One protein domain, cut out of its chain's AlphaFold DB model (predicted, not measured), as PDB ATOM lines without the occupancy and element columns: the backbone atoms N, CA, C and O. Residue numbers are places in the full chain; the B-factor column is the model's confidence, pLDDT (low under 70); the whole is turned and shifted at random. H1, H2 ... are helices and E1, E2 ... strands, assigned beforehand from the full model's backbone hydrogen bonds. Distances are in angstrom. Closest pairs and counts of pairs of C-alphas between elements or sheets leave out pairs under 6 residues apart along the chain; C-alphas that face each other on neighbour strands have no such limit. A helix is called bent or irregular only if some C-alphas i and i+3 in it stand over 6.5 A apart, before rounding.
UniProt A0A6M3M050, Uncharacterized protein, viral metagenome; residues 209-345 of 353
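Overview. This is residues 209 to 345 of the 353 residues of an uncharacterized protein of viral metagenome (UniProt A0A6M3M050). A twisted three-stranded sheet, E1 to E3, with helix arm H2b slantwise over one face, makes one end of a long body; helix H1 and arm H2a run on from it side by side, opposite ways, to two small hairpins, E4 with E5 and E6 with E7, at the far end. Residues 329 to 345, with H3, stick out as a free arm. The printed part has 137 residues with three named helices and seven named strands, in the order E1 E2 E3 H1 E4 E5 E6 E7 H2 H3; the class is mixed, helices and strands, and the three sheets, in the orders E1 - E2 - E3, E4 - E5 and E6 - E7, are antiparallel. The whole is loose, with a radius of gyration of the C-alphas of 19.1 A and spans of 59 by 42 by 31 A.

Arrangement. E1, residues 209 to 217, E2, 221 to 230, and E3, 233 to 242, form a twisted meander, each strand the antiparallel neighbour of the one before. N 211 and O 227 are 2.8 A apart, and N 226 and O 237 are 2.9 A apart, within hydrogen-bond range. E1 bends by 51 degrees at residue 213. H2, residues 291 to 322, was assigned as one helix by its hydrogen bonds but is bent, with C-alphas 304 and 307 7.9 A apart; its arms H2a, 291 to 304, and H2b, 307 to 322, stand at a steep tilt of 61 degrees. H2b is on the sheet at a height of 6.6 A, making two layers, a helix on one face of a sheet; its closest C-alphas to E3 are those of Ala 318 and Ala 237, 5.2 A apart. H2a only grazes this sheet, with residues 302 to 304. H1, residues 243 to 257, touches H2a at a steep tilt of 39 degrees, opposite ways; the closest C-alphas, of Arg 247 and Ile 299, are 6.5 A apart. The hairpin of E4, 262 to 265, and E5, 270 to 272, has N 263 and O 271 at 2.9 A; that of E6, 277 to 282, and E7, 285 to 290, has N 280 and O 287 at 2.9 A. The closest C-alphas of H1 and E5, of Met 252 and Pro 270, are 6.7 A apart. H3, residues 330 to 345, is apart from H2b. In H1, H2a, H2b and H3 every O i to N i+4 pair is within hydrogen-bond range.

Along the chain. E1 begins at C-alpha 209 (79.489, 107.229, 128.847) and spans 23.6 A; E2 spans 29.8 A and E3 30.2 A. H1, 21.2 A long, begins at C-alpha 243 (65.194, 122.950, 108.501). H2a spans 20.0 A and H2b 22.4 A. H3, 22.2 A, ends at C-alpha 345 (87.128, 146.967, 118.994).

Size, cuts and confidence. The farthest C-alphas, of Gly 232 and Asp 275, are 58.7 A apart. The printed part has no cut and no long link. Its mean pLDDT is 93.0, and no printed residue is under 70.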
ATOM      1  N   CYS A 209      80.874 107.652 129.049       96.75
ATOM      2  CA  CYS A 209      79.489 107.229 128.847       96.75
ATOM      3  C   CYS A 209      78.651 108.396 128.326       96.75
ATOM      4  O   CYS A 209      78.811 109.521 128.790       96.75
ATOM      5  N   ILE A 210      77.735 108.131 127.395       97.75
ATOM      6  CA  ILE A 210      76.840 109.148 126.832       97.75
ATOM      7  C   ILE A 210      75.393 108.916 127.266       97.75
ATOM      8  O   ILE A 210      74.894 107.792 127.274       97.75
ATOM      9  N   GLU A 211      74.708 110.003 127.580       97.31
ATOM     10  CA  GLU A 211      73.310 110.060 127.987       97.31
ATOM     11  C   GLU A 211      72.577 111.056 127.084       97.31
ATOM     12  O   GLU A 211      73.051 112.166 126.851       97.31
ATOM     13  N   ILE A 212      71.420 110.674 126.546       97.81
ATOM     14  CA  ILE A 212      70.577 111.602 125.783       97.81
ATOM     15  C   ILE A 212      69.680 112.317 126.786       97.81
ATOM     16  O   ILE A 212      68.782 111.693 127.346       97.81
ATOM     17  N   VAL A 213      69.924 113.606 126.999       98.19
ATOM     18  CA  VAL A 213      69.139 114.431 127.927       98.19
ATOM     19  C   VAL A 213      67.838 114.871 127.265       98.19
ATOM     20  O   VAL A 213      66.769 114.778 127.859       98.19
ATOM     21  N   GLU A 214      67.925 115.314 126.010       97.94
ATOM     22  CA  GLU A 214      66.775 115.763 125.234       97.94
ATOM     23  C   GLU A 214      66.935 115.358 123.767       97.94
ATOM     24  O   GLU A 214      68.023 115.456 123.199       97.94
ATOM     25  N   ALA A 215      65.846 114.909 123.143       98.12
ATOM     26  CA  ALA A 215      65.777 114.682 121.705       98.12
ATOM     27  C   ALA A 215      64.377 115.035 121.193       98.12
ATOM     28  O   ALA A 215      63.444 114.238 121.284       98.12
ATOM     29  N   THR A 216      64.254 116.235 120.633       98.06
ATOM     30  CA  THR A 216      62.991 116.805 120.165       98.06
ATOM     31  C   THR A 216      63.078 117.072 118.665       98.06
ATOM     32  O   THR A 216      64.030 117.689 118.185       98.06
ATOM     33  N   GLN A 217      62.073 116.640 117.902       97.88
ATOM     34  CA  GLN A 217      61.933 116.991 116.488       97.88
ATOM     35  C   GLN A 217      60.537 117.529 116.220       97.88
ATOM     36  O   GLN A 217      59.535 116.889 116.533       97.88
ATOM     37  N   THR A 218      60.489 118.703 115.607       97.31
ATOM     38  CA  THR A 218      59.269 119.366 115.156       97.31
ATOM     39  C   THR A 218      59.259 119.434 113.628       97.31
ATOM     40  O   THR A 218      60.128 118.880 112.953       97.31
ATOM     41  N   ALA A 219      58.260 120.105 113.053       94.31
ATOM     42  CA  ALA A 219      58.245 120.396 111.620       94.31
ATOM     43  C   ALA A 219      59.302 121.441 111.210       94.31
ATOM     44  O   ALA A 219      59.687 121.492 110.044       94.31
ATOM     45  N   GLU A 220      59.764 122.263 112.156       95.69
ATOM     46  CA  GLU A 220      60.642 123.412 111.905       95.69
ATOM     47  C   GLU A 220      62.102 123.105 112.243       95.69
ATOM     48  O   GLU A 220      63.013 123.566 111.549       95.69
ATOM     49  N   CYS A 221      62.336 122.287 113.274       96.94
ATOM     50  CA  CYS A 221      63.678 122.016 113.762       96.94
ATOM     51  C   CYS A 221      63.854 120.618 114.372       96.94
ATOM     52  O   CYS A 221      62.901 119.908 114.696       96.94
ATOM     53  N   CYS A 222      65.116 120.240 114.553       97.81
ATOM     54  CA  CYS A 222      65.542 119.125 115.388       97.81
ATOM     55  C   CYS A 222      66.507 119.657 116.449       97.81
ATOM     56  O   CYS A 222      67.465 120.353 116.118       97.81
ATOM     57  N   HIS A 223      66.267 119.328 117.713       98.00
ATOM     58  CA  HIS A 223      67.072 119.748 118.853       98.00
ATOM     59  C   HIS A 223      67.461 118.523 119.677       98.00
ATOM     60  O   HIS A 223      66.600 117.738 120.073       98.00
ATOM     61  N   VAL A 224      68.759 118.335 119.899       98.38
ATOM     62  CA  VAL A 224      69.282 117.208 120.672       98.38
ATOM     63  C   VAL A 224      70.343 117.700 121.646       98.38
ATOM     64  O   VAL A 224      71.278 118.392 121.244       98.38
ATOM     65  N   ILE A 225      70.211 117.291 122.907       98.31
ATOM     66  CA  ILE A 225      71.186 117.517 123.973       98.31
ATOM     67  C   ILE A 225      71.719 116.156 124.417       98.31
ATOM     68  O   ILE A 225      70.958 115.282 124.841       98.31
ATOM     69  N   VAL A 226      73.034 115.975 124.323       98.44
ATOM     70  CA  VAL A 226      73.733 114.779 124.803       98.44
ATOM     71  C   VAL A 226      74.701 115.177 125.905       98.44
ATOM     72  O   VAL A 226      75.495 116.097 125.733       98.44
ATOM     73  N   ARG A 227      74.654 114.447 127.016       98.38
ATOM     74  CA  ARG A 227      75.577 114.567 128.137       98.38
ATOM     75  C   ARG A 227      76.615 113.457 128.074       98.38
ATOM     76  O   ARG A 227      76.264 112.281 128.063       98.38
ATOM     77  N   GLY A 228      77.889 113.822 128.032       97.81
ATOM     78  CA  GLY A 228      79.001 112.891 128.212       97.81
ATOM     79  C   GLY A 228      79.447 112.872 129.672       97.81
ATOM     80  O   GLY A 228      79.545 113.930 130.288       97.81
ATOM     81  N   HIS A 229      79.774 111.697 130.203       97.94
ATOM     82  CA  HIS A 229      80.278 111.485 131.562       97.94
ATOM     83  C   HIS A 229      81.663 110.838 131.524       97.94
ATOM     84  O   HIS A 229      81.864 109.859 130.808       97.94
ATOM     85  N   LEU A 230      82.600 111.343 132.330       96.88
ATOM     86  CA  LEU A 230      83.910 110.731 132.561       96.88
ATOM     87  C   LEU A 230      84.253 110.812 134.053       96.88
ATOM     88  O   LEU A 230      84.666 111.854 134.570       96.88
ATOM     89  N   GLY A 231      84.052 109.706 134.769       94.44
ATOM     90  CA  GLY A 231      84.190 109.679 136.225       94.44
ATOM     91  C   GLY A 231      83.161 110.591 136.905       94.44
ATOM     92  O   GLY A 231      81.968 110.329 136.832       94.44
ATOM     93  N   GLY A 232      83.624 111.644 137.586       94.50
ATOM     94  CA  GLY A 232      82.769 112.624 138.278       94.50
ATOM     95  C   GLY A 232      82.529 113.931 137.511       94.50
ATOM     96  O   GLY A 232      81.991 114.874 138.087       94.50
ATOM     97  N   GLN A 233      82.981 114.024 136.259       96.50
ATOM     98  CA  GLN A 233      82.810 115.198 135.400       96.50
ATOM     99  C   GLN A 233      81.810 114.898 134.282       96.50
ATOM    100  O   GLN A 233      81.742 113.763 133.805       96.50
ATOM    101  N   TYR A 234      81.081 115.924 133.843       97.50
ATOM    102  CA  TYR A 234      80.198 115.838 132.685       97.50
ATOM    103  C   TYR A 234      80.329 117.061 131.778       97.50
ATOM    104  O   TYR A 234      80.732 118.138 132.224       97.50
ATOM    105  N   VAL A 235      79.976 116.880 130.509       97.62
ATOM    106  CA  VAL A 235      79.825 117.960 129.525       97.62
ATOM    107  C   VAL A 235      78.527 117.760 128.758       97.62
ATOM    108  O   VAL A 235      78.184 116.628 128.417       97.62
ATOM    109  N   ASP A 236      77.839 118.856 128.457       98.25
ATOM    110  CA  ASP A 236      76.634 118.842 127.631       98.25
ATOM    111  C   ASP A 236      76.973 119.396 126.247       98.25
ATOM    112  O   ASP A 236      77.541 120.481 126.114       98.25
ATOM    113  N   ALA A 237      76.620 118.641 125.211       97.38
ATOM    114  CA  ALA A 237      76.734 119.051 123.824       97.38
ATOM    115  C   ALA A 237      75.344 119.174 123.209       97.38
ATOM    116  O   ALA A 237      74.490 118.298 123.365       97.38
ATOM    117  N   VAL A 238      75.139 120.264 122.476       97.06
ATOM    118  CA  VAL A 238      73.856 120.602 121.867       97.06
ATOM    119  C   VAL A 238      74.015 120.625 120.358       97.06
ATOM    120  O   VAL A 238      74.945 121.233 119.831       97.06
ATOM    121  N   VAL A 239      73.085 119.985 119.656       96.44
ATOM    122  CA  VAL A 239      72.959 120.100 118.204       96.44
ATOM    123  C   VAL A 239      71.554 120.555 117.862       96.44
ATOM    124  O   VAL A 239      70.562 119.956 118.278       96.44
ATOM    125  N   HIS A 240      71.488 121.623 117.072       96.88
ATOM    126  CA  HIS A 240      70.249 122.197 116.584       96.88
ATOM    127  C   HIS A 240      70.279 122.274 115.057       96.88
ATOM    128  O   HIS A 240      71.194 122.848 114.470       96.88
ATOM    129  N   HIS A 241      69.280 121.679 114.413       95.31
ATOM    130  CA  HIS A 241      69.056 121.786 112.978       95.31
ATOM    131  C   HIS A 241      67.795 122.595 112.731       95.31
ATOM    132  O   HIS A 241      66.706 122.161 113.098       95.31
ATOM    133  N   GLU A 242      67.940 123.732 112.063       96.62
ATOM    134  CA  GLU A 242      66.825 124.538 111.578       96.62
ATOM    135  C   GLU A 242      66.562 124.183 110.108       96.62
ATOM    136  O   GLU A 242      67.391 124.436 109.228       96.62
ATOM    137  N   PHE A 243      65.422 123.549 109.820       94.88
ATOM    138  CA  PHE A 243      65.194 122.950 108.501       94.88
ATOM    139  C   PHE A 243      65.030 123.983 107.386       94.88
ATOM    140  O   PHE A 243      65.420 123.721 106.246       94.88
ATOM    141  N   GLU A 244      64.485 125.158 107.695       93.31
ATOM    142  CA  GLU A 244      64.339 126.230 106.710       93.31
ATOM    143  C   GLU A 244      65.699 126.847 106.343       93.31
ATOM    144  O   GLU A 244      65.957 127.115 105.167       93.31
ATOM    145  N   LEU A 245      66.614 126.990 107.307       92.06
ATOM    146  CA  LEU A 245      67.980 127.442 107.037       92.06
ATOM    147  C   LEU A 245      68.735 126.435 106.158       92.06
ATOM    148  O   LEU A 245      69.328 126.812 105.146       92.06
ATOM    149  N   GLU A 246      68.650 125.145 106.490       91.06
ATOM    150  CA  GLU A 246      69.224 124.051 105.693       91.06
ATOM    151  C   GLU A 246      68.671 124.042 104.260       91.06
ATOM    152  O   GLU A 246      69.422 123.922 103.286       91.06
ATOM    153  N   ARG A 247      67.358 124.261 104.108       92.06
ATOM    154  CA  ARG A 247      66.709 124.420 102.803       92.06
ATOM    155  C   ARG A 247      67.308 125.581 102.014       92.06
ATOM    156  O   ARG A 247      67.653 125.391 100.847       92.06
ATOM    157  N   ARG A 248      67.482 126.754 102.626       92.12
ATOM    158  CA  ARG A 248      68.071 127.932 101.964       92.12
ATOM    159  C   ARG A 248      69.522 127.697 101.558       92.12
ATOM    160  O   ARG A 248      69.876 127.969 100.411       92.12
ATOM    161  N   LEU A 249      70.340 127.127 102.444       90.69
ATOM    162  CA  LEU A 249      71.730 126.763 102.148       90.69
ATOM    163  C   LEU A 249      71.812 125.782 100.973       90.69
ATOM    164  O   LEU A 249      72.635 125.955 100.070       90.69
ATOM    165  N   LYS A 250      70.918 124.788 100.930       90.88
ATOM    166  CA  LYS A 250      70.849 123.818  99.833       90.88
ATOM    167  C   LYS A 250      70.486 124.473  98.503       90.88
ATOM    168  O   LYS A 250      71.081 124.129  97.481       90.88
ATOM    169  N   ILE A 251      69.529 125.402  98.506       93.69
ATOM    170  CA  ILE A 251      69.154 126.154  97.303       93.69
ATOM    171  C   ILE A 251      70.338 127.000  96.828       93.69
ATOM    172  O   ILE A 251      70.688 126.935  95.651       93.69
ATOM    173  N   MET A 252      70.989 127.740  97.728       92.50
ATOM    174  CA  MET A 252      72.150 128.566  97.383       92.50
ATOM    175  C   MET A 252      73.291 127.733  96.791       92.50
ATOM    176  O   MET A 252      73.840 128.103  95.756       92.50
ATOM    177  N   GLU A 253      73.606 126.574  97.374       91.44
ATOM    178  CA  GLU A 253      74.620 125.663  96.830       91.44
ATOM    179  C   GLU A 253      74.259 125.178  95.416       91.44
ATOM    180  O   GLU A 253      75.126 125.020  94.554       91.44
ATOM    181  N   MET A 254      72.976 124.929  95.164       92.50
ATOM    182  CA  MET A 254      72.491 124.449  93.872       92.50
ATOM    183  C   MET A 254      72.542 125.525  92.797       92.50
ATOM    184  O   MET A 254      72.989 125.237  91.687       92.50
ATOM    185  N   VAL A 255      72.139 126.749  93.146       93.94
ATOM    186  CA  VAL A 255      72.235 127.936  92.292       93.94
ATOM    187  C   VAL A 255      73.696 128.257  91.988       93.94
ATOM    188  O   VAL A 255      74.028 128.513  90.839       93.94
ATOM    189  N   ALA A 256      74.597 128.162  92.969       92.25
ATOM    190  CA  ALA A 256      76.026 128.379  92.742       92.25
ATOM    191  C   ALA A 256      76.621 127.387  91.725       92.25
ATOM    192  O   ALA A 256      77.507 127.750  90.953       92.25
ATOM    193  N   LYS A 257      76.132 126.139  91.704       92.75
ATOM    194  CA  LYS A 257      76.560 125.109  90.742       92.75
ATOM    195  C   LYS A 257      75.859 125.204  89.386       92.75
ATOM    196  O   LYS A 257      76.438 124.771  88.396       92.75
ATOM    197  N   ASN A 258      74.631 125.719  89.349       93.44
ATOM    198  CA  ASN A 258      73.789 125.809  88.154       93.44
ATOM    199  C   ASN A 258      73.091 127.184  88.133       93.44
ATOM    200  O   ASN A 258      71.905 127.271  88.465       93.44
ATOM    201  N   PRO A 259      73.804 128.278  87.812       94.38
ATOM    202  CA  PRO A 259      73.256 129.634  87.909       94.38
ATOM    203  C   PRO A 259      71.983 129.856  87.078       94.38
ATOM    204  O   PRO A 259      71.159 130.704  87.408       94.38
ATOM    205  N   GLU A 260      71.783 129.073  86.019       95.12
ATOM    206  CA  GLU A 260      70.643 129.142  85.110       95.12
ATOM    207  C   GLU A 260      69.291 128.792  85.752       95.12
ATOM    208  O   GLU A 260      68.249 129.196  85.221       95.12
ATOM    209  N   ILE A 261      69.289 128.068  86.879       95.69
ATOM    210  CA  ILE A 261      68.057 127.670  87.578       95.69
ATOM    211  C   ILE A 261      67.456 128.812  88.402       95.69
ATOM    212  O   ILE A 261      66.284 128.737  88.773       95.69
ATOM    213  N   LEU A 262      68.251 129.843  88.700       96.12
ATOM    214  CA  LEU A 262      67.803 131.012  89.441       96.12
ATOM    215  C   LEU A 262      66.838 131.819  88.572       96.12
ATOM    216  O   LEU A 262      67.145 132.155  87.425       96.12
ATOM    217  N   ASP A 263      65.666 132.110  89.122       95.94
ATOM    218  CA  ASP A 263      64.710 133.037  88.530       95.94
ATOM    219  C   ASP A 263      65.038 134.464  88.971       95.94
ATOM    220  O   ASP A 263      65.452 135.302  88.173       95.94
ATOM    221  N   HIS A 264      64.944 134.706  90.278       94.44
ATOM    222  CA  HIS A 264      65.266 135.979  90.905       94.44
ATOM    223  C   HIS A 264      65.674 135.780  92.372       94.44
ATOM    224  O   HIS A 264      65.582 134.682  92.929       94.44
ATOM    225  N   TYR A 265      66.148 136.854  92.997       92.19
ATOM    226  CA  TYR A 265      66.466 136.908  94.422       92.19
ATOM    227  C   TYR A 265      65.506 137.889  95.094       92.19
ATOM    228  O   TYR A 265      65.435 139.046  94.681       92.19
ATOM    229  N   ASP A 266      64.758 137.439  96.102       90.00
ATOM    230  CA  ASP A 266      63.766 138.271  96.809       90.00
ATOM    231  C   ASP A 266      64.395 139.153  97.917       90.00
ATOM    232  O   ASP A 266      63.692 139.861  98.637       90.00
ATOM    233  N   GLY A 267      65.728 139.113  98.047       85.19
ATOM    234  CA  GLY A 267      66.509 139.791  99.083       85.19
ATOM    235  C   GLY A 267      66.951 138.872 100.224       85.19
ATOM    236  O   GLY A 267      67.994 139.121 100.819       85.19
ATOM    237  N   LEU A 268      66.208 137.798 100.501       82.44
ATOM    238  CA  LEU A 268      66.505 136.837 101.572       82.44
ATOM    239  C   LEU A 268      66.684 135.411 101.038       82.44
ATOM    240  O   LEU A 268      67.497 134.645 101.555       82.44
ATOM    241  N   ASN A 269      65.957 135.061  99.983       87.56
ATOM    242  CA  ASN A 269      65.828 133.732  99.429       87.56
ATOM    243  C   ASN A 269      66.068 133.737  97.911       87.56
ATOM    244  O   ASN A 269      65.457 134.506  97.160       87.56
ATOM    245  N   PRO A 270      66.918 132.826  97.417       90.50
ATOM    246  CA  PRO A 270      66.951 132.494  95.998       90.50
ATOM    247  C   PRO A 270      65.660 131.781  95.570       90.50
ATOM    248  O   PRO A 270      65.293 130.746  96.136       90.50
ATOM    249  N   VAL A 271      64.998 132.300  94.536       93.19
ATOM    250  CA  VAL A 271      63.801 131.693  93.938       93.19
ATOM    251  C   VAL A 271      64.193 130.929  92.675       93.19
ATOM    252  O   VAL A 271      64.855 131.464  91.787       93.19
ATOM    253  N   ILE A 272      63.799 129.657  92.593       95.06
ATOM    254  CA  ILE A 272      64.109 128.774  91.459       95.06
ATOM    255  C   ILE A 272      62.979 128.831  90.426       95.06
ATOM    256  O   ILE A 272      61.803 128.809  90.794       95.06
ATOM    257  N   LYS A 273      63.327 128.823  89.132       95.94
ATOM    258  CA  LYS A 273      62.352 128.727  88.031       95.94
ATOM    259  C   LYS A 273      61.513 127.451  88.155       95.94
ATOM    260  O   LYS A 273      62.052 126.366  88.373       95.94
ATOM    261  N   ALA A 274      60.198 127.555  87.971       93.00
ATOM    262  CA  ALA A 274      59.267 126.441  88.194       93.00
ATOM    263  C   ALA A 274      59.595 125.177  87.366       93.00
ATOM    264  O   ALA A 274      59.422 124.048  87.833       93.00
ATOM    265  N   ASP A 275      60.106 125.360  86.150       94.88
ATOM    266  CA  ASP A 275      60.474 124.310  85.203       94.88
ATOM    267  C   ASP A 275      61.981 123.999  85.179       94.88
ATOM    268  O   ASP A 275      62.427 123.197  84.351       94.88
ATOM    269  N   ALA A 276      62.764 124.569  86.107       96.69
ATOM    270  CA  ALA A 276      64.196 124.320  86.200       96.69
ATOM    271  C   ALA A 276      64.496 122.827  86.358       96.69
ATOM    272  O   ALA A 276      63.917 122.117  87.193       96.69
ATOM    273  N   LYS A 277      65.463 122.356  85.575       96.88
ATOM    274  CA  LYS A 277      65.979 120.993  85.642       96.88
ATOM    275  C   LYS A 277      67.451 121.031  86.003       96.88
ATOM    276  O   LYS A 277      68.189 121.866  85.497       96.88
ATOM    277  N   ILE A 278      67.860 120.096  86.844       95.00
ATOM    278  CA  ILE A 278      69.257 119.873  87.196       95.00
ATOM    279  C   ILE A 278      69.692 118.500  86.712       95.00
ATOM    280  O   ILE A 278      68.891 117.568  86.596       95.00
ATOM    281  N   THR A 279      70.988 118.382  86.463       94.19
ATOM    282  CA  THR A 279      71.619 117.118  86.112       94.19
ATOM    283  C   THR A 279      72.332 116.571  87.340       94.19
ATOM    284  O   THR A 279      73.253 117.201  87.854       94.19
ATOM    285  N   ILE A 280      71.910 115.402  87.821       92.25
ATOM    286  CA  ILE A 280      72.552 114.706  88.942       92.25
ATOM    287  C   ILE A 280      73.207 113.417  88.454       92.25
ATOM    288  O   ILE A 280      72.680 112.731  87.576       92.25
ATOM    289  N   VAL A 281      74.355 113.077  89.034       91.19
ATOM    290  CA  VAL A 281      75.027 111.796  88.800       91.19
ATOM    291  C   VAL A 281      74.737 110.898  89.993       91.19
ATOM    292  O   VAL A 281      75.202 111.156  91.098       91.19
ATOM    293  N   GLU A 282      73.954 109.847  89.774       89.12
ATOM    294  CA  GLU A 282      73.539 108.907  90.811       89.12
ATOM    295  C   GLU A 282      73.907 107.485  90.367       89.12
ATOM    296  O   GLU A 282      73.492 107.036  89.297       89.12
ATOM    297  N   TYR A 283      74.728 106.779  91.153       91.12
ATOM    298  CA  TYR A 283      75.254 105.444  90.810       91.12
ATOM    299  C   TYR A 283      75.928 105.377  89.424       91.12
ATOM    300  O   TYR A 283      75.731 104.432  88.660       91.12
ATOM    301  N   GLY A 284      76.685 106.421  89.066       92.50
ATOM    302  CA  GLY A 284      77.361 106.533  87.768       92.50
ATOM    303  C   GLY A 284      76.427 106.795  86.581       92.50
ATOM    304  O   GLY A 284      76.891 106.842  85.445       92.50
ATOM    305  N   LYS A 285      75.121 106.980  86.818       92.94
ATOM    306  CA  LYS A 285      74.143 107.334  85.788       92.94
ATOM    307  C   LYS A 285      73.730 108.789  85.931       92.94
ATOM    308  O   LYS A 285      73.350 109.243  87.008       92.94
ATOM    309  N   THR A 286      73.758 109.500  84.817       95.31
ATOM    310  CA  THR A 286      73.287 110.878  84.731       95.31
ATOM    311  C   THR A 286      71.764 110.896  84.608       95.31
ATOM    312  O   THR A 286      71.207 110.269  83.707       95.31
ATOM    313  N   LYS A 287      71.081 111.608  85.507       95.06
ATOM    314  CA  LYS A 287      69.627 111.809  85.487       95.06
ATOM    315  C   LYS A 287      69.316 113.300  85.445       95.06
ATOM    316  O   LYS A 287      69.929 114.082  86.165       95.06
ATOM    317  N   VAL A 288      68.333 113.676  84.630       95.94
ATOM    318  CA  VAL A 288      67.789 115.038  84.588       95.94
ATOM    319  C   VAL A 288      66.502 115.064  85.401       95.94
ATOM    320  O   VAL A 288      65.591 114.280  85.141       95.94
ATOM    321  N   ILE A 289      66.431 115.939  86.399       96.25
ATOM    322  CA  ILE A 289      65.358 115.958  87.401       96.25
ATOM    323  C   ILE A 289      64.918 117.402  87.650       96.25
ATOM    324  O   ILE A 289      65.719 118.325  87.532       96.25
ATOM    325  N   ASN A 290      63.641 117.607  87.984       96.62
ATOM    326  CA  ASN A 290      63.146 118.922  88.390       96.62
ATOM    327  C   ASN A 290      63.867 119.403  89.669       96.62
ATOM    328  O   ASN A 290      63.946 118.671  90.657       96.62
ATOM    329  N   ALA A 291      64.390 120.630  89.638       95.06
ATOM    330  CA  ALA A 291      65.208 121.192  90.711       95.06
ATOM    331  C   ALA A 291      64.436 121.300  92.036       95.06
ATOM    332  O   ALA A 291      64.930 120.875  93.081       95.06
ATOM    333  N   MET A 292      63.194 121.792  91.989       92.31
ATOM    334  CA  MET A 292      62.343 121.922  93.174       92.31
ATOM    335  C   MET A 292      62.002 120.563  93.781       92.31
ATOM    336  O   MET A 292      62.086 120.401  94.998       92.31
ATOM    337  N   TYR A 293      61.700 119.565  92.945       94.00
ATOM    338  CA  TYR A 293      61.497 118.193  93.410       94.00
ATOM    339  C   TYR A 293      62.736 117.652  94.138       94.00
ATOM    340  O   TYR A 293      62.610 117.092  95.226       94.00
ATOM    341  N   TYR A 294      63.937 117.860  93.584       94.38
ATOM    342  CA  TYR A 294      65.184 117.422  94.217       94.38
ATOM    343  C   TYR A 294      65.398 118.059  95.594       94.38
ATOM    344  O   TYR A 294      65.765 117.365  96.543       94.38
ATOM    345  N   ILE A 295      65.147 119.366  95.718       91.94
ATOM    346  CA  ILE A 295      65.303 120.099  96.981       91.94
ATOM    347  C   ILE A 295      64.329 119.574  98.023       91.94
ATOM    348  O   ILE A 295      64.759 119.184  99.104       91.94
ATOM    349  N   VAL A 296      63.037 119.509  97.690       91.56
ATOM    350  CA  VAL A 296      62.005 119.027  98.617       91.56
ATOM    351  C   VAL A 296      62.315 117.599  99.061       91.56
ATOM    352  O   VAL A 296      62.327 117.318 100.256       91.56
ATOM    353  N   HIS A 297      62.660 116.711  98.125       93.25
ATOM    354  CA  HIS A 297      63.037 115.337  98.448       93.25
ATOM    355  C   HIS A 297      64.282 115.269  99.352       93.25
ATOM    356  O   HIS A 297      64.312 114.490 100.308       93.25
ATOM    357  N   SER A 298      65.307 116.087  99.086       91.81
ATOM    358  CA  SER A 298      66.515 116.162  99.917       91.81
ATOM    359  C   SER A 298      66.196 116.617 101.342       91.81
ATOM    360  O   SER A 298      66.728 116.031 102.280       91.81
ATOM    361  N   ILE A 299      65.332 117.623 101.512       92.50
ATOM    362  CA  ILE A 299      64.960 118.151 102.831       92.50
ATOM    363  C   ILE A 299      64.108 117.151 103.606       92.50
ATOM    364  O   ILE A 299      64.410 116.883 104.761       92.50
ATOM    365  N   LEU A 300      63.125 116.509 102.971       93.25
ATOM    366  CA  LEU A 300      62.338 115.452 103.619       93.25
ATOM    367  C   LEU A 300      63.217 114.268 104.046       93.25
ATOM    368  O   LEU A 300      63.046 113.714 105.132       93.25
ATOM    369  N   THR A 301      64.197 113.902 103.217       93.00
ATOM    370  CA  THR A 301      65.170 112.856 103.562       93.00
ATOM    371  C   THR A 301      66.031 113.276 104.756       93.00
ATOM    372  O   THR A 301      66.244 112.476 105.664       93.00
ATOM    373  N   GLN A 302      66.495 114.528 104.790       92.56
ATOM    374  CA  GLN A 302      67.255 115.078 105.914       92.56
ATOM    375  C   GLN A 302      66.417 115.108 107.195       92.56
ATOM    376  O   GLN A 302      66.871 114.605 108.218       92.56
ATOM    377  N   GLN A 303      65.176 115.597 107.135       94.12
ATOM    378  CA  GLN A 303      64.238 115.609 108.262       94.12
ATOM    379  C   GLN A 303      64.007 114.201 108.816       94.12
ATOM    380  O   GLN A 303      64.099 114.000 110.027       94.12
ATOM    381  N   LYS A 304      63.801 113.205 107.942       96.06
ATOM    382  CA  LYS A 304      63.621 111.797 108.335       96.06
ATOM    383  C   LYS A 304      64.789 111.248 109.164       96.06
ATOM    384  O   LYS A 304      64.577 110.389 110.013       96.06
ATOM    385  N   PHE A 305      66.012 111.715 108.918       96.06
ATOM    386  CA  PHE A 305      67.214 111.246 109.615       96.06
ATOM    387  C   PHE A 305      67.798 112.262 110.605       96.06
ATOM    388  O   PHE A 305      68.851 111.992 111.182       96.06
ATOM    389  N   SER A 306      67.119 113.390 110.827       96.19
ATOM    390  CA  SER A 306      67.665 114.537 111.558       96.19
ATOM    391  C   SER A 306      67.959 114.236 113.026       96.19
ATOM    392  O   SER A 306      69.075 114.505 113.451       96.19
ATOM    393  N   ILE A 307      67.053 113.584 113.770       97.31
ATOM    394  CA  ILE A 307      67.328 113.162 115.162       97.31
ATOM    395  C   ILE A 307      68.567 112.277 115.240       97.31
ATOM    396  O   ILE A 307      69.414 112.461 116.110       97.31
ATOM    397  N   ARG A 308      68.683 111.291 114.342       96.38
ATOM    398  CA  ARG A 308      69.806 110.348 114.363       96.38
ATOM    399  C   ARG A 308      71.121 111.070 114.090       96.38
ATOM    400  O   ARG A 308      72.090 110.844 114.803       96.38
ATOM    401  N   ASP A 309      71.138 111.920 113.069       95.06
ATOM    402  CA  ASP A 309      72.306 112.723 112.710       95.06
ATOM    403  C   ASP A 309      72.695 113.688 113.841       95.06
ATOM    404  O   ASP A 309      73.849 113.699 114.269       95.06
ATOM    405  N   ALA A 310      71.722 114.415 114.401       95.94
ATOM    406  CA  ALA A 310      71.924 115.335 115.516       95.94
ATOM    407  C   ALA A 310      72.456 114.624 116.762       95.94
ATOM    408  O   ALA A 310      73.409 115.098 117.373       95.94
ATOM    409  N   ARG A 311      71.908 113.450 117.101       97.12
ATOM    410  CA  ARG A 311      72.389 112.616 118.210       97.12
ATOM    411  C   ARG A 311      73.836 112.191 118.007       97.12
ATOM    412  O   ARG A 311      74.635 112.347 118.923       97.12
ATOM    413  N   THR A 312      74.179 111.653 116.836       95.31
ATOM    414  CA  THR A 312      75.552 111.211 116.559       95.31
ATOM    415  C   THR A 312      76.529 112.386 116.602       95.31
ATOM    416  O   THR A 312      77.615 112.256 117.164       95.31
ATOM    417  N   LYS A 313      76.140 113.553 116.073       94.38
ATOM    418  CA  LYS A 313      76.947 114.778 116.143       94.38
ATOM    419  C   LYS A 313      77.122 115.269 117.580       94.38
ATOM    420  O   LYS A 313      78.251 115.529 117.981       94.38
ATOM    421  N   ALA A 314      76.043 115.355 118.356       96.25
ATOM    422  CA  ALA A 314      76.082 115.810 119.743       96.25
ATOM    423  C   ALA A 314      76.942 114.878 120.609       96.25
ATOM    424  O   ALA A 314      77.807 115.350 121.341       96.25
ATOM    425  N   ALA A 315      76.778 113.560 120.459       96.69
ATOM    426  CA  ALA A 315      77.608 112.573 121.146       96.69
ATOM    427  C   ALA A 315      79.092 112.739 120.798       96.69
ATOM    428  O   ALA A 315      79.915 112.875 121.696       96.69
ATOM    429  N   SER A 316      79.424 112.835 119.507       94.00
ATOM    430  CA  SER A 316      80.809 113.015 119.064       94.00
ATOM    431  C   SER A 316      81.436 114.313 119.592       94.00
ATOM    432  O   SER A 316      82.615 114.325 119.945       94.00
ATOM    433  N   ILE A 317      80.658 115.398 119.703       94.31
ATOM    434  CA  ILE A 317      81.108 116.662 120.306       94.31
ATOM    435  C   ILE A 317      81.379 116.482 121.807       94.31
ATOM    436  O   ILE A 317      82.454 116.861 122.266       94.31
ATOM    437  N   ALA A 318      80.451 115.878 122.558       96.56
ATOM    438  CA  ALA A 318      80.619 115.639 123.995       96.56
ATOM    439  C   ALA A 318      81.840 114.748 124.287       96.56
ATOM    440  O   ALA A 318      82.664 115.061 125.148       96.56
ATOM    441  N   GLU A 319      81.999 113.666 123.523       95.62
ATOM    442  CA  GLU A 319      83.151 112.766 123.591       95.62
ATOM    443  C   GLU A 319      84.461 113.510 123.295       95.62
ATOM    444  O   GLU A 319      85.433 113.390 124.042       95.62
ATOM    445  N   ALA A 320      84.496 114.326 122.237       92.56
ATOM    446  CA  ALA A 320      85.673 115.114 121.891       92.56
ATOM    447  C   ALA A 320      86.028 116.140 122.981       92.56
ATOM    448  O   ALA A 320      87.205 116.258 123.323       92.56
ATOM    449  N   MET A 321      85.041 116.827 123.566       94.25
ATOM    450  CA  MET A 321      85.251 117.766 124.675       94.25
ATOM    451  C   MET A 321      85.882 117.079 125.894       94.25
ATOM    452  O   MET A 321      86.885 117.567 126.413       94.25
ATOM    453  N   LEU A 322      85.366 115.918 126.311       94.94
ATOM    454  CA  LEU A 322      85.918 115.155 127.443       94.94
ATOM    455  C   LEU A 322      87.320 114.600 127.168       94.94
ATOM    456  O   LEU A 322      88.146 114.512 128.075       94.94
ATOM    457  N   LEU A 323      87.619 114.266 125.912       91.94
ATOM    458  CA  LEU A 323      88.957 113.858 125.480       91.94
ATOM    459  C   LEU A 323      89.925 115.044 125.302       91.94
ATOM    460  O   LEU A 323      91.066 114.820 124.894       91.94
ATOM    461  N   ASN A 324      89.499 116.284 125.581       91.62
ATOM    462  CA  ASN A 324      90.238 117.520 125.293       91.62
ATOM    463  C   ASN A 324      90.692 117.615 123.825       91.62
ATOM    464  O   ASN A 324      91.805 118.050 123.519       91.62
ATOM    465  N   LYS A 325      89.833 117.170 122.907       85.06
ATOM    466  CA  LYS A 325      90.056 117.239 121.466       85.06
ATOM    467  C   LYS A 325      89.276 118.378 120.840       85.06
ATOM    468  O   LYS A 325      88.190 118.760 121.272       85.06
ATOM    469  N   GLU A 326      89.850 118.877 119.757       81.00
ATOM    470  CA  GLU A 326      89.230 119.896 118.934       81.00
ATOM    471  C   GLU A 326      87.968 119.354 118.259       81.00
ATOM    472  O   GLU A 326      88.043 118.421 117.457       81.00
ATOM    473  N   HIS A 327      86.818 119.942 118.578       79.81
ATOM    474  CA  HIS A 327      85.526 119.592 117.979       79.81
ATOM    475  C   HIS A 327      85.010 120.682 117.029       79.81
ATOM    476  O   HIS A 327      84.215 120.387 116.138       79.81
ATOM    477  N   GLN A 328      85.485 121.922 117.193       78.75
ATOM    478  CA  GLN A 328      85.112 123.056 116.355       78.75
ATOM    479  C   GLN A 328      85.789 122.982 114.984       78.75
ATOM    480  O   GLN A 328      86.961 122.611 114.840       78.75
ATOM    481  N   THR A 329      85.063 123.398 113.957       76.81
ATOM    482  CA  THR A 329      85.619 123.615 112.624       76.81
ATOM    483  C   THR A 329      86.506 124.858 112.582       76.81
ATOM    484  O   THR A 329      86.416 125.761 113.413       76.81
ATOM    485  N   LYS A 330      87.373 124.937 111.567       80.56
ATOM    486  CA  LYS A 330      88.203 126.130 111.333       80.56
ATOM    487  C   LYS A 330      87.361 127.384 111.080       80.56
ATOM    488  O   LYS A 330      87.777 128.465 111.469       80.56
ATOM    489  N   GLU A 331      86.215 127.220 110.424       77.50
ATOM    490  CA  GLU A 331      85.275 128.299 110.110       77.50
ATOM    491  C   GLU A 331      84.576 128.802 111.376       77.50
ATOM    492  O   GLU A 331      84.583 130.003 111.615       77.50
ATOM    493  N   GLU A 332      84.072 127.901 112.229       78.81
ATOM    494  CA  GLU A 332      83.493 128.269 113.533       78.81
ATOM    495  C   GLU A 332      84.513 129.021 114.393       78.81
ATOM    496  O   GLU A 332      84.216 130.095 114.905       78.81
ATOM    497  N   LYS A 333      85.754 128.529 114.464       83.62
ATOM    498  CA  LYS A 333      86.838 129.220 115.175       83.62
ATOM    499  C   LYS A 333      87.151 130.599 114.619       83.62
ATOM    500  O   LYS A 333      87.405 131.520 115.389       83.62
ATOM    501  N   ALA A 334      87.208 130.723 113.295       84.38
ATOM    502  CA  ALA A 334      87.474 131.998 112.644       84.38
ATOM    503  C   ALA A 334      86.340 132.990 112.927       84.38
ATOM    504  O   ALA A 334      86.623 134.127 113.283       84.38
ATOM    505  N   SER A 335      85.087 132.535 112.860       82.50
ATOM    506  CA  SER A 335      83.908 133.342 113.183       82.50
ATOM    507  C   SER A 335      83.888 133.773 114.651       82.50
ATOM    508  O   SER A 335      83.640 134.939 114.933       82.50
ATOM    509  N   GLU A 336      84.185 132.872 115.595       82.75
ATOM    510  CA  GLU A 336      84.296 133.225 117.018       82.75
ATOM    511  C   GLU A 336      85.425 134.234 117.265       82.75
ATOM    512  O   GLU A 336      85.303 135.124 118.105       82.75
ATOM    513  N   TYR A 337      86.543 134.100 116.548       86.75
ATOM    514  CA  TYR A 337      87.667 135.022 116.655       86.75
ATOM    515  C   TYR A 337      87.320 136.410 116.091       86.75
ATOM    516  O   TYR A 337      87.586 137.413 116.748       86.75
ATOM    517  N   GLU A 338      86.661 136.469 114.931       87.88
ATOM    518  CA  GLU A 338      86.178 137.709 114.311       87.88
ATOM    519  C   GLU A 338      85.129 138.415 115.183       87.88
ATOM    520  O   GLU A 338      85.175 139.636 115.356       87.88
ATOM    521  N   GLU A 339      84.219 137.661 115.807       84.38
ATOM    522  CA  GLU A 339      83.258 138.209 116.766       84.38
ATOM    523  C   GLU A 339      83.975 138.810 117.982       84.38
ATOM    524  O   GLU A 339      83.680 139.940 118.380       84.38
ATOM    525  N   ARG A 340      84.957 138.096 118.550       85.94
ATOM    526  CA  ARG A 340      85.757 138.602 119.678       85.94
ATOM    527  C   ARG A 340      86.494 139.886 119.323       85.94
ATOM    528  O   ARG A 340      86.446 140.825 120.117       85.94
ATOM    529  N   GLU A 341      87.137 139.947 118.157       90.44
ATOM    530  CA  GLU A 341      87.804 141.164 117.681       90.44
ATOM    531  C   GLU A 341      86.800 142.309 117.518       90.44
ATOM    532  O   GLU A 341      87.010 143.388 118.070       90.44
ATOM    533  N   THR A 342      85.650 142.056 116.889       89.06
ATOM    534  CA  THR A 342      84.594 143.063 116.697       89.06
ATOM    535  C   THR A 342      84.070 143.609 118.030       89.06
ATOM    536  O   THR A 342      83.896 144.820 118.202       89.06
ATOM    537  N   VAL A 343      83.832 142.733 119.011       87.81
ATOM    538  CA  VAL A 343      83.391 143.129 120.354       87.81
ATOM    539  C   VAL A 343      84.480 143.937 121.058       87.81
ATOM    540  O   VAL A 343      84.180 144.988 121.632       87.81
ATOM    541  N   GLN A 344      85.736 143.502 120.987       87.75
ATOM    542  CA  GLN A 344      86.859 144.177 121.631       87.75
ATOM    543  C   GLN A 344      87.128 145.562 121.023       87.75
ATOM    544  O   GLN A 344      87.298 146.539 121.758       87.75
ATOM    545  N   ASP A 345      87.043 145.689 119.701       89.12
ATOM    546  CA  ASP A 345      87.128 146.967 118.994       89.12
ATOM    547  C   ASP A 345      85.975 147.903 119.371       89.12
ATOM    548  O   ASP A 345      86.177 149.105 119.597       89.12
TER     549      ASP A 345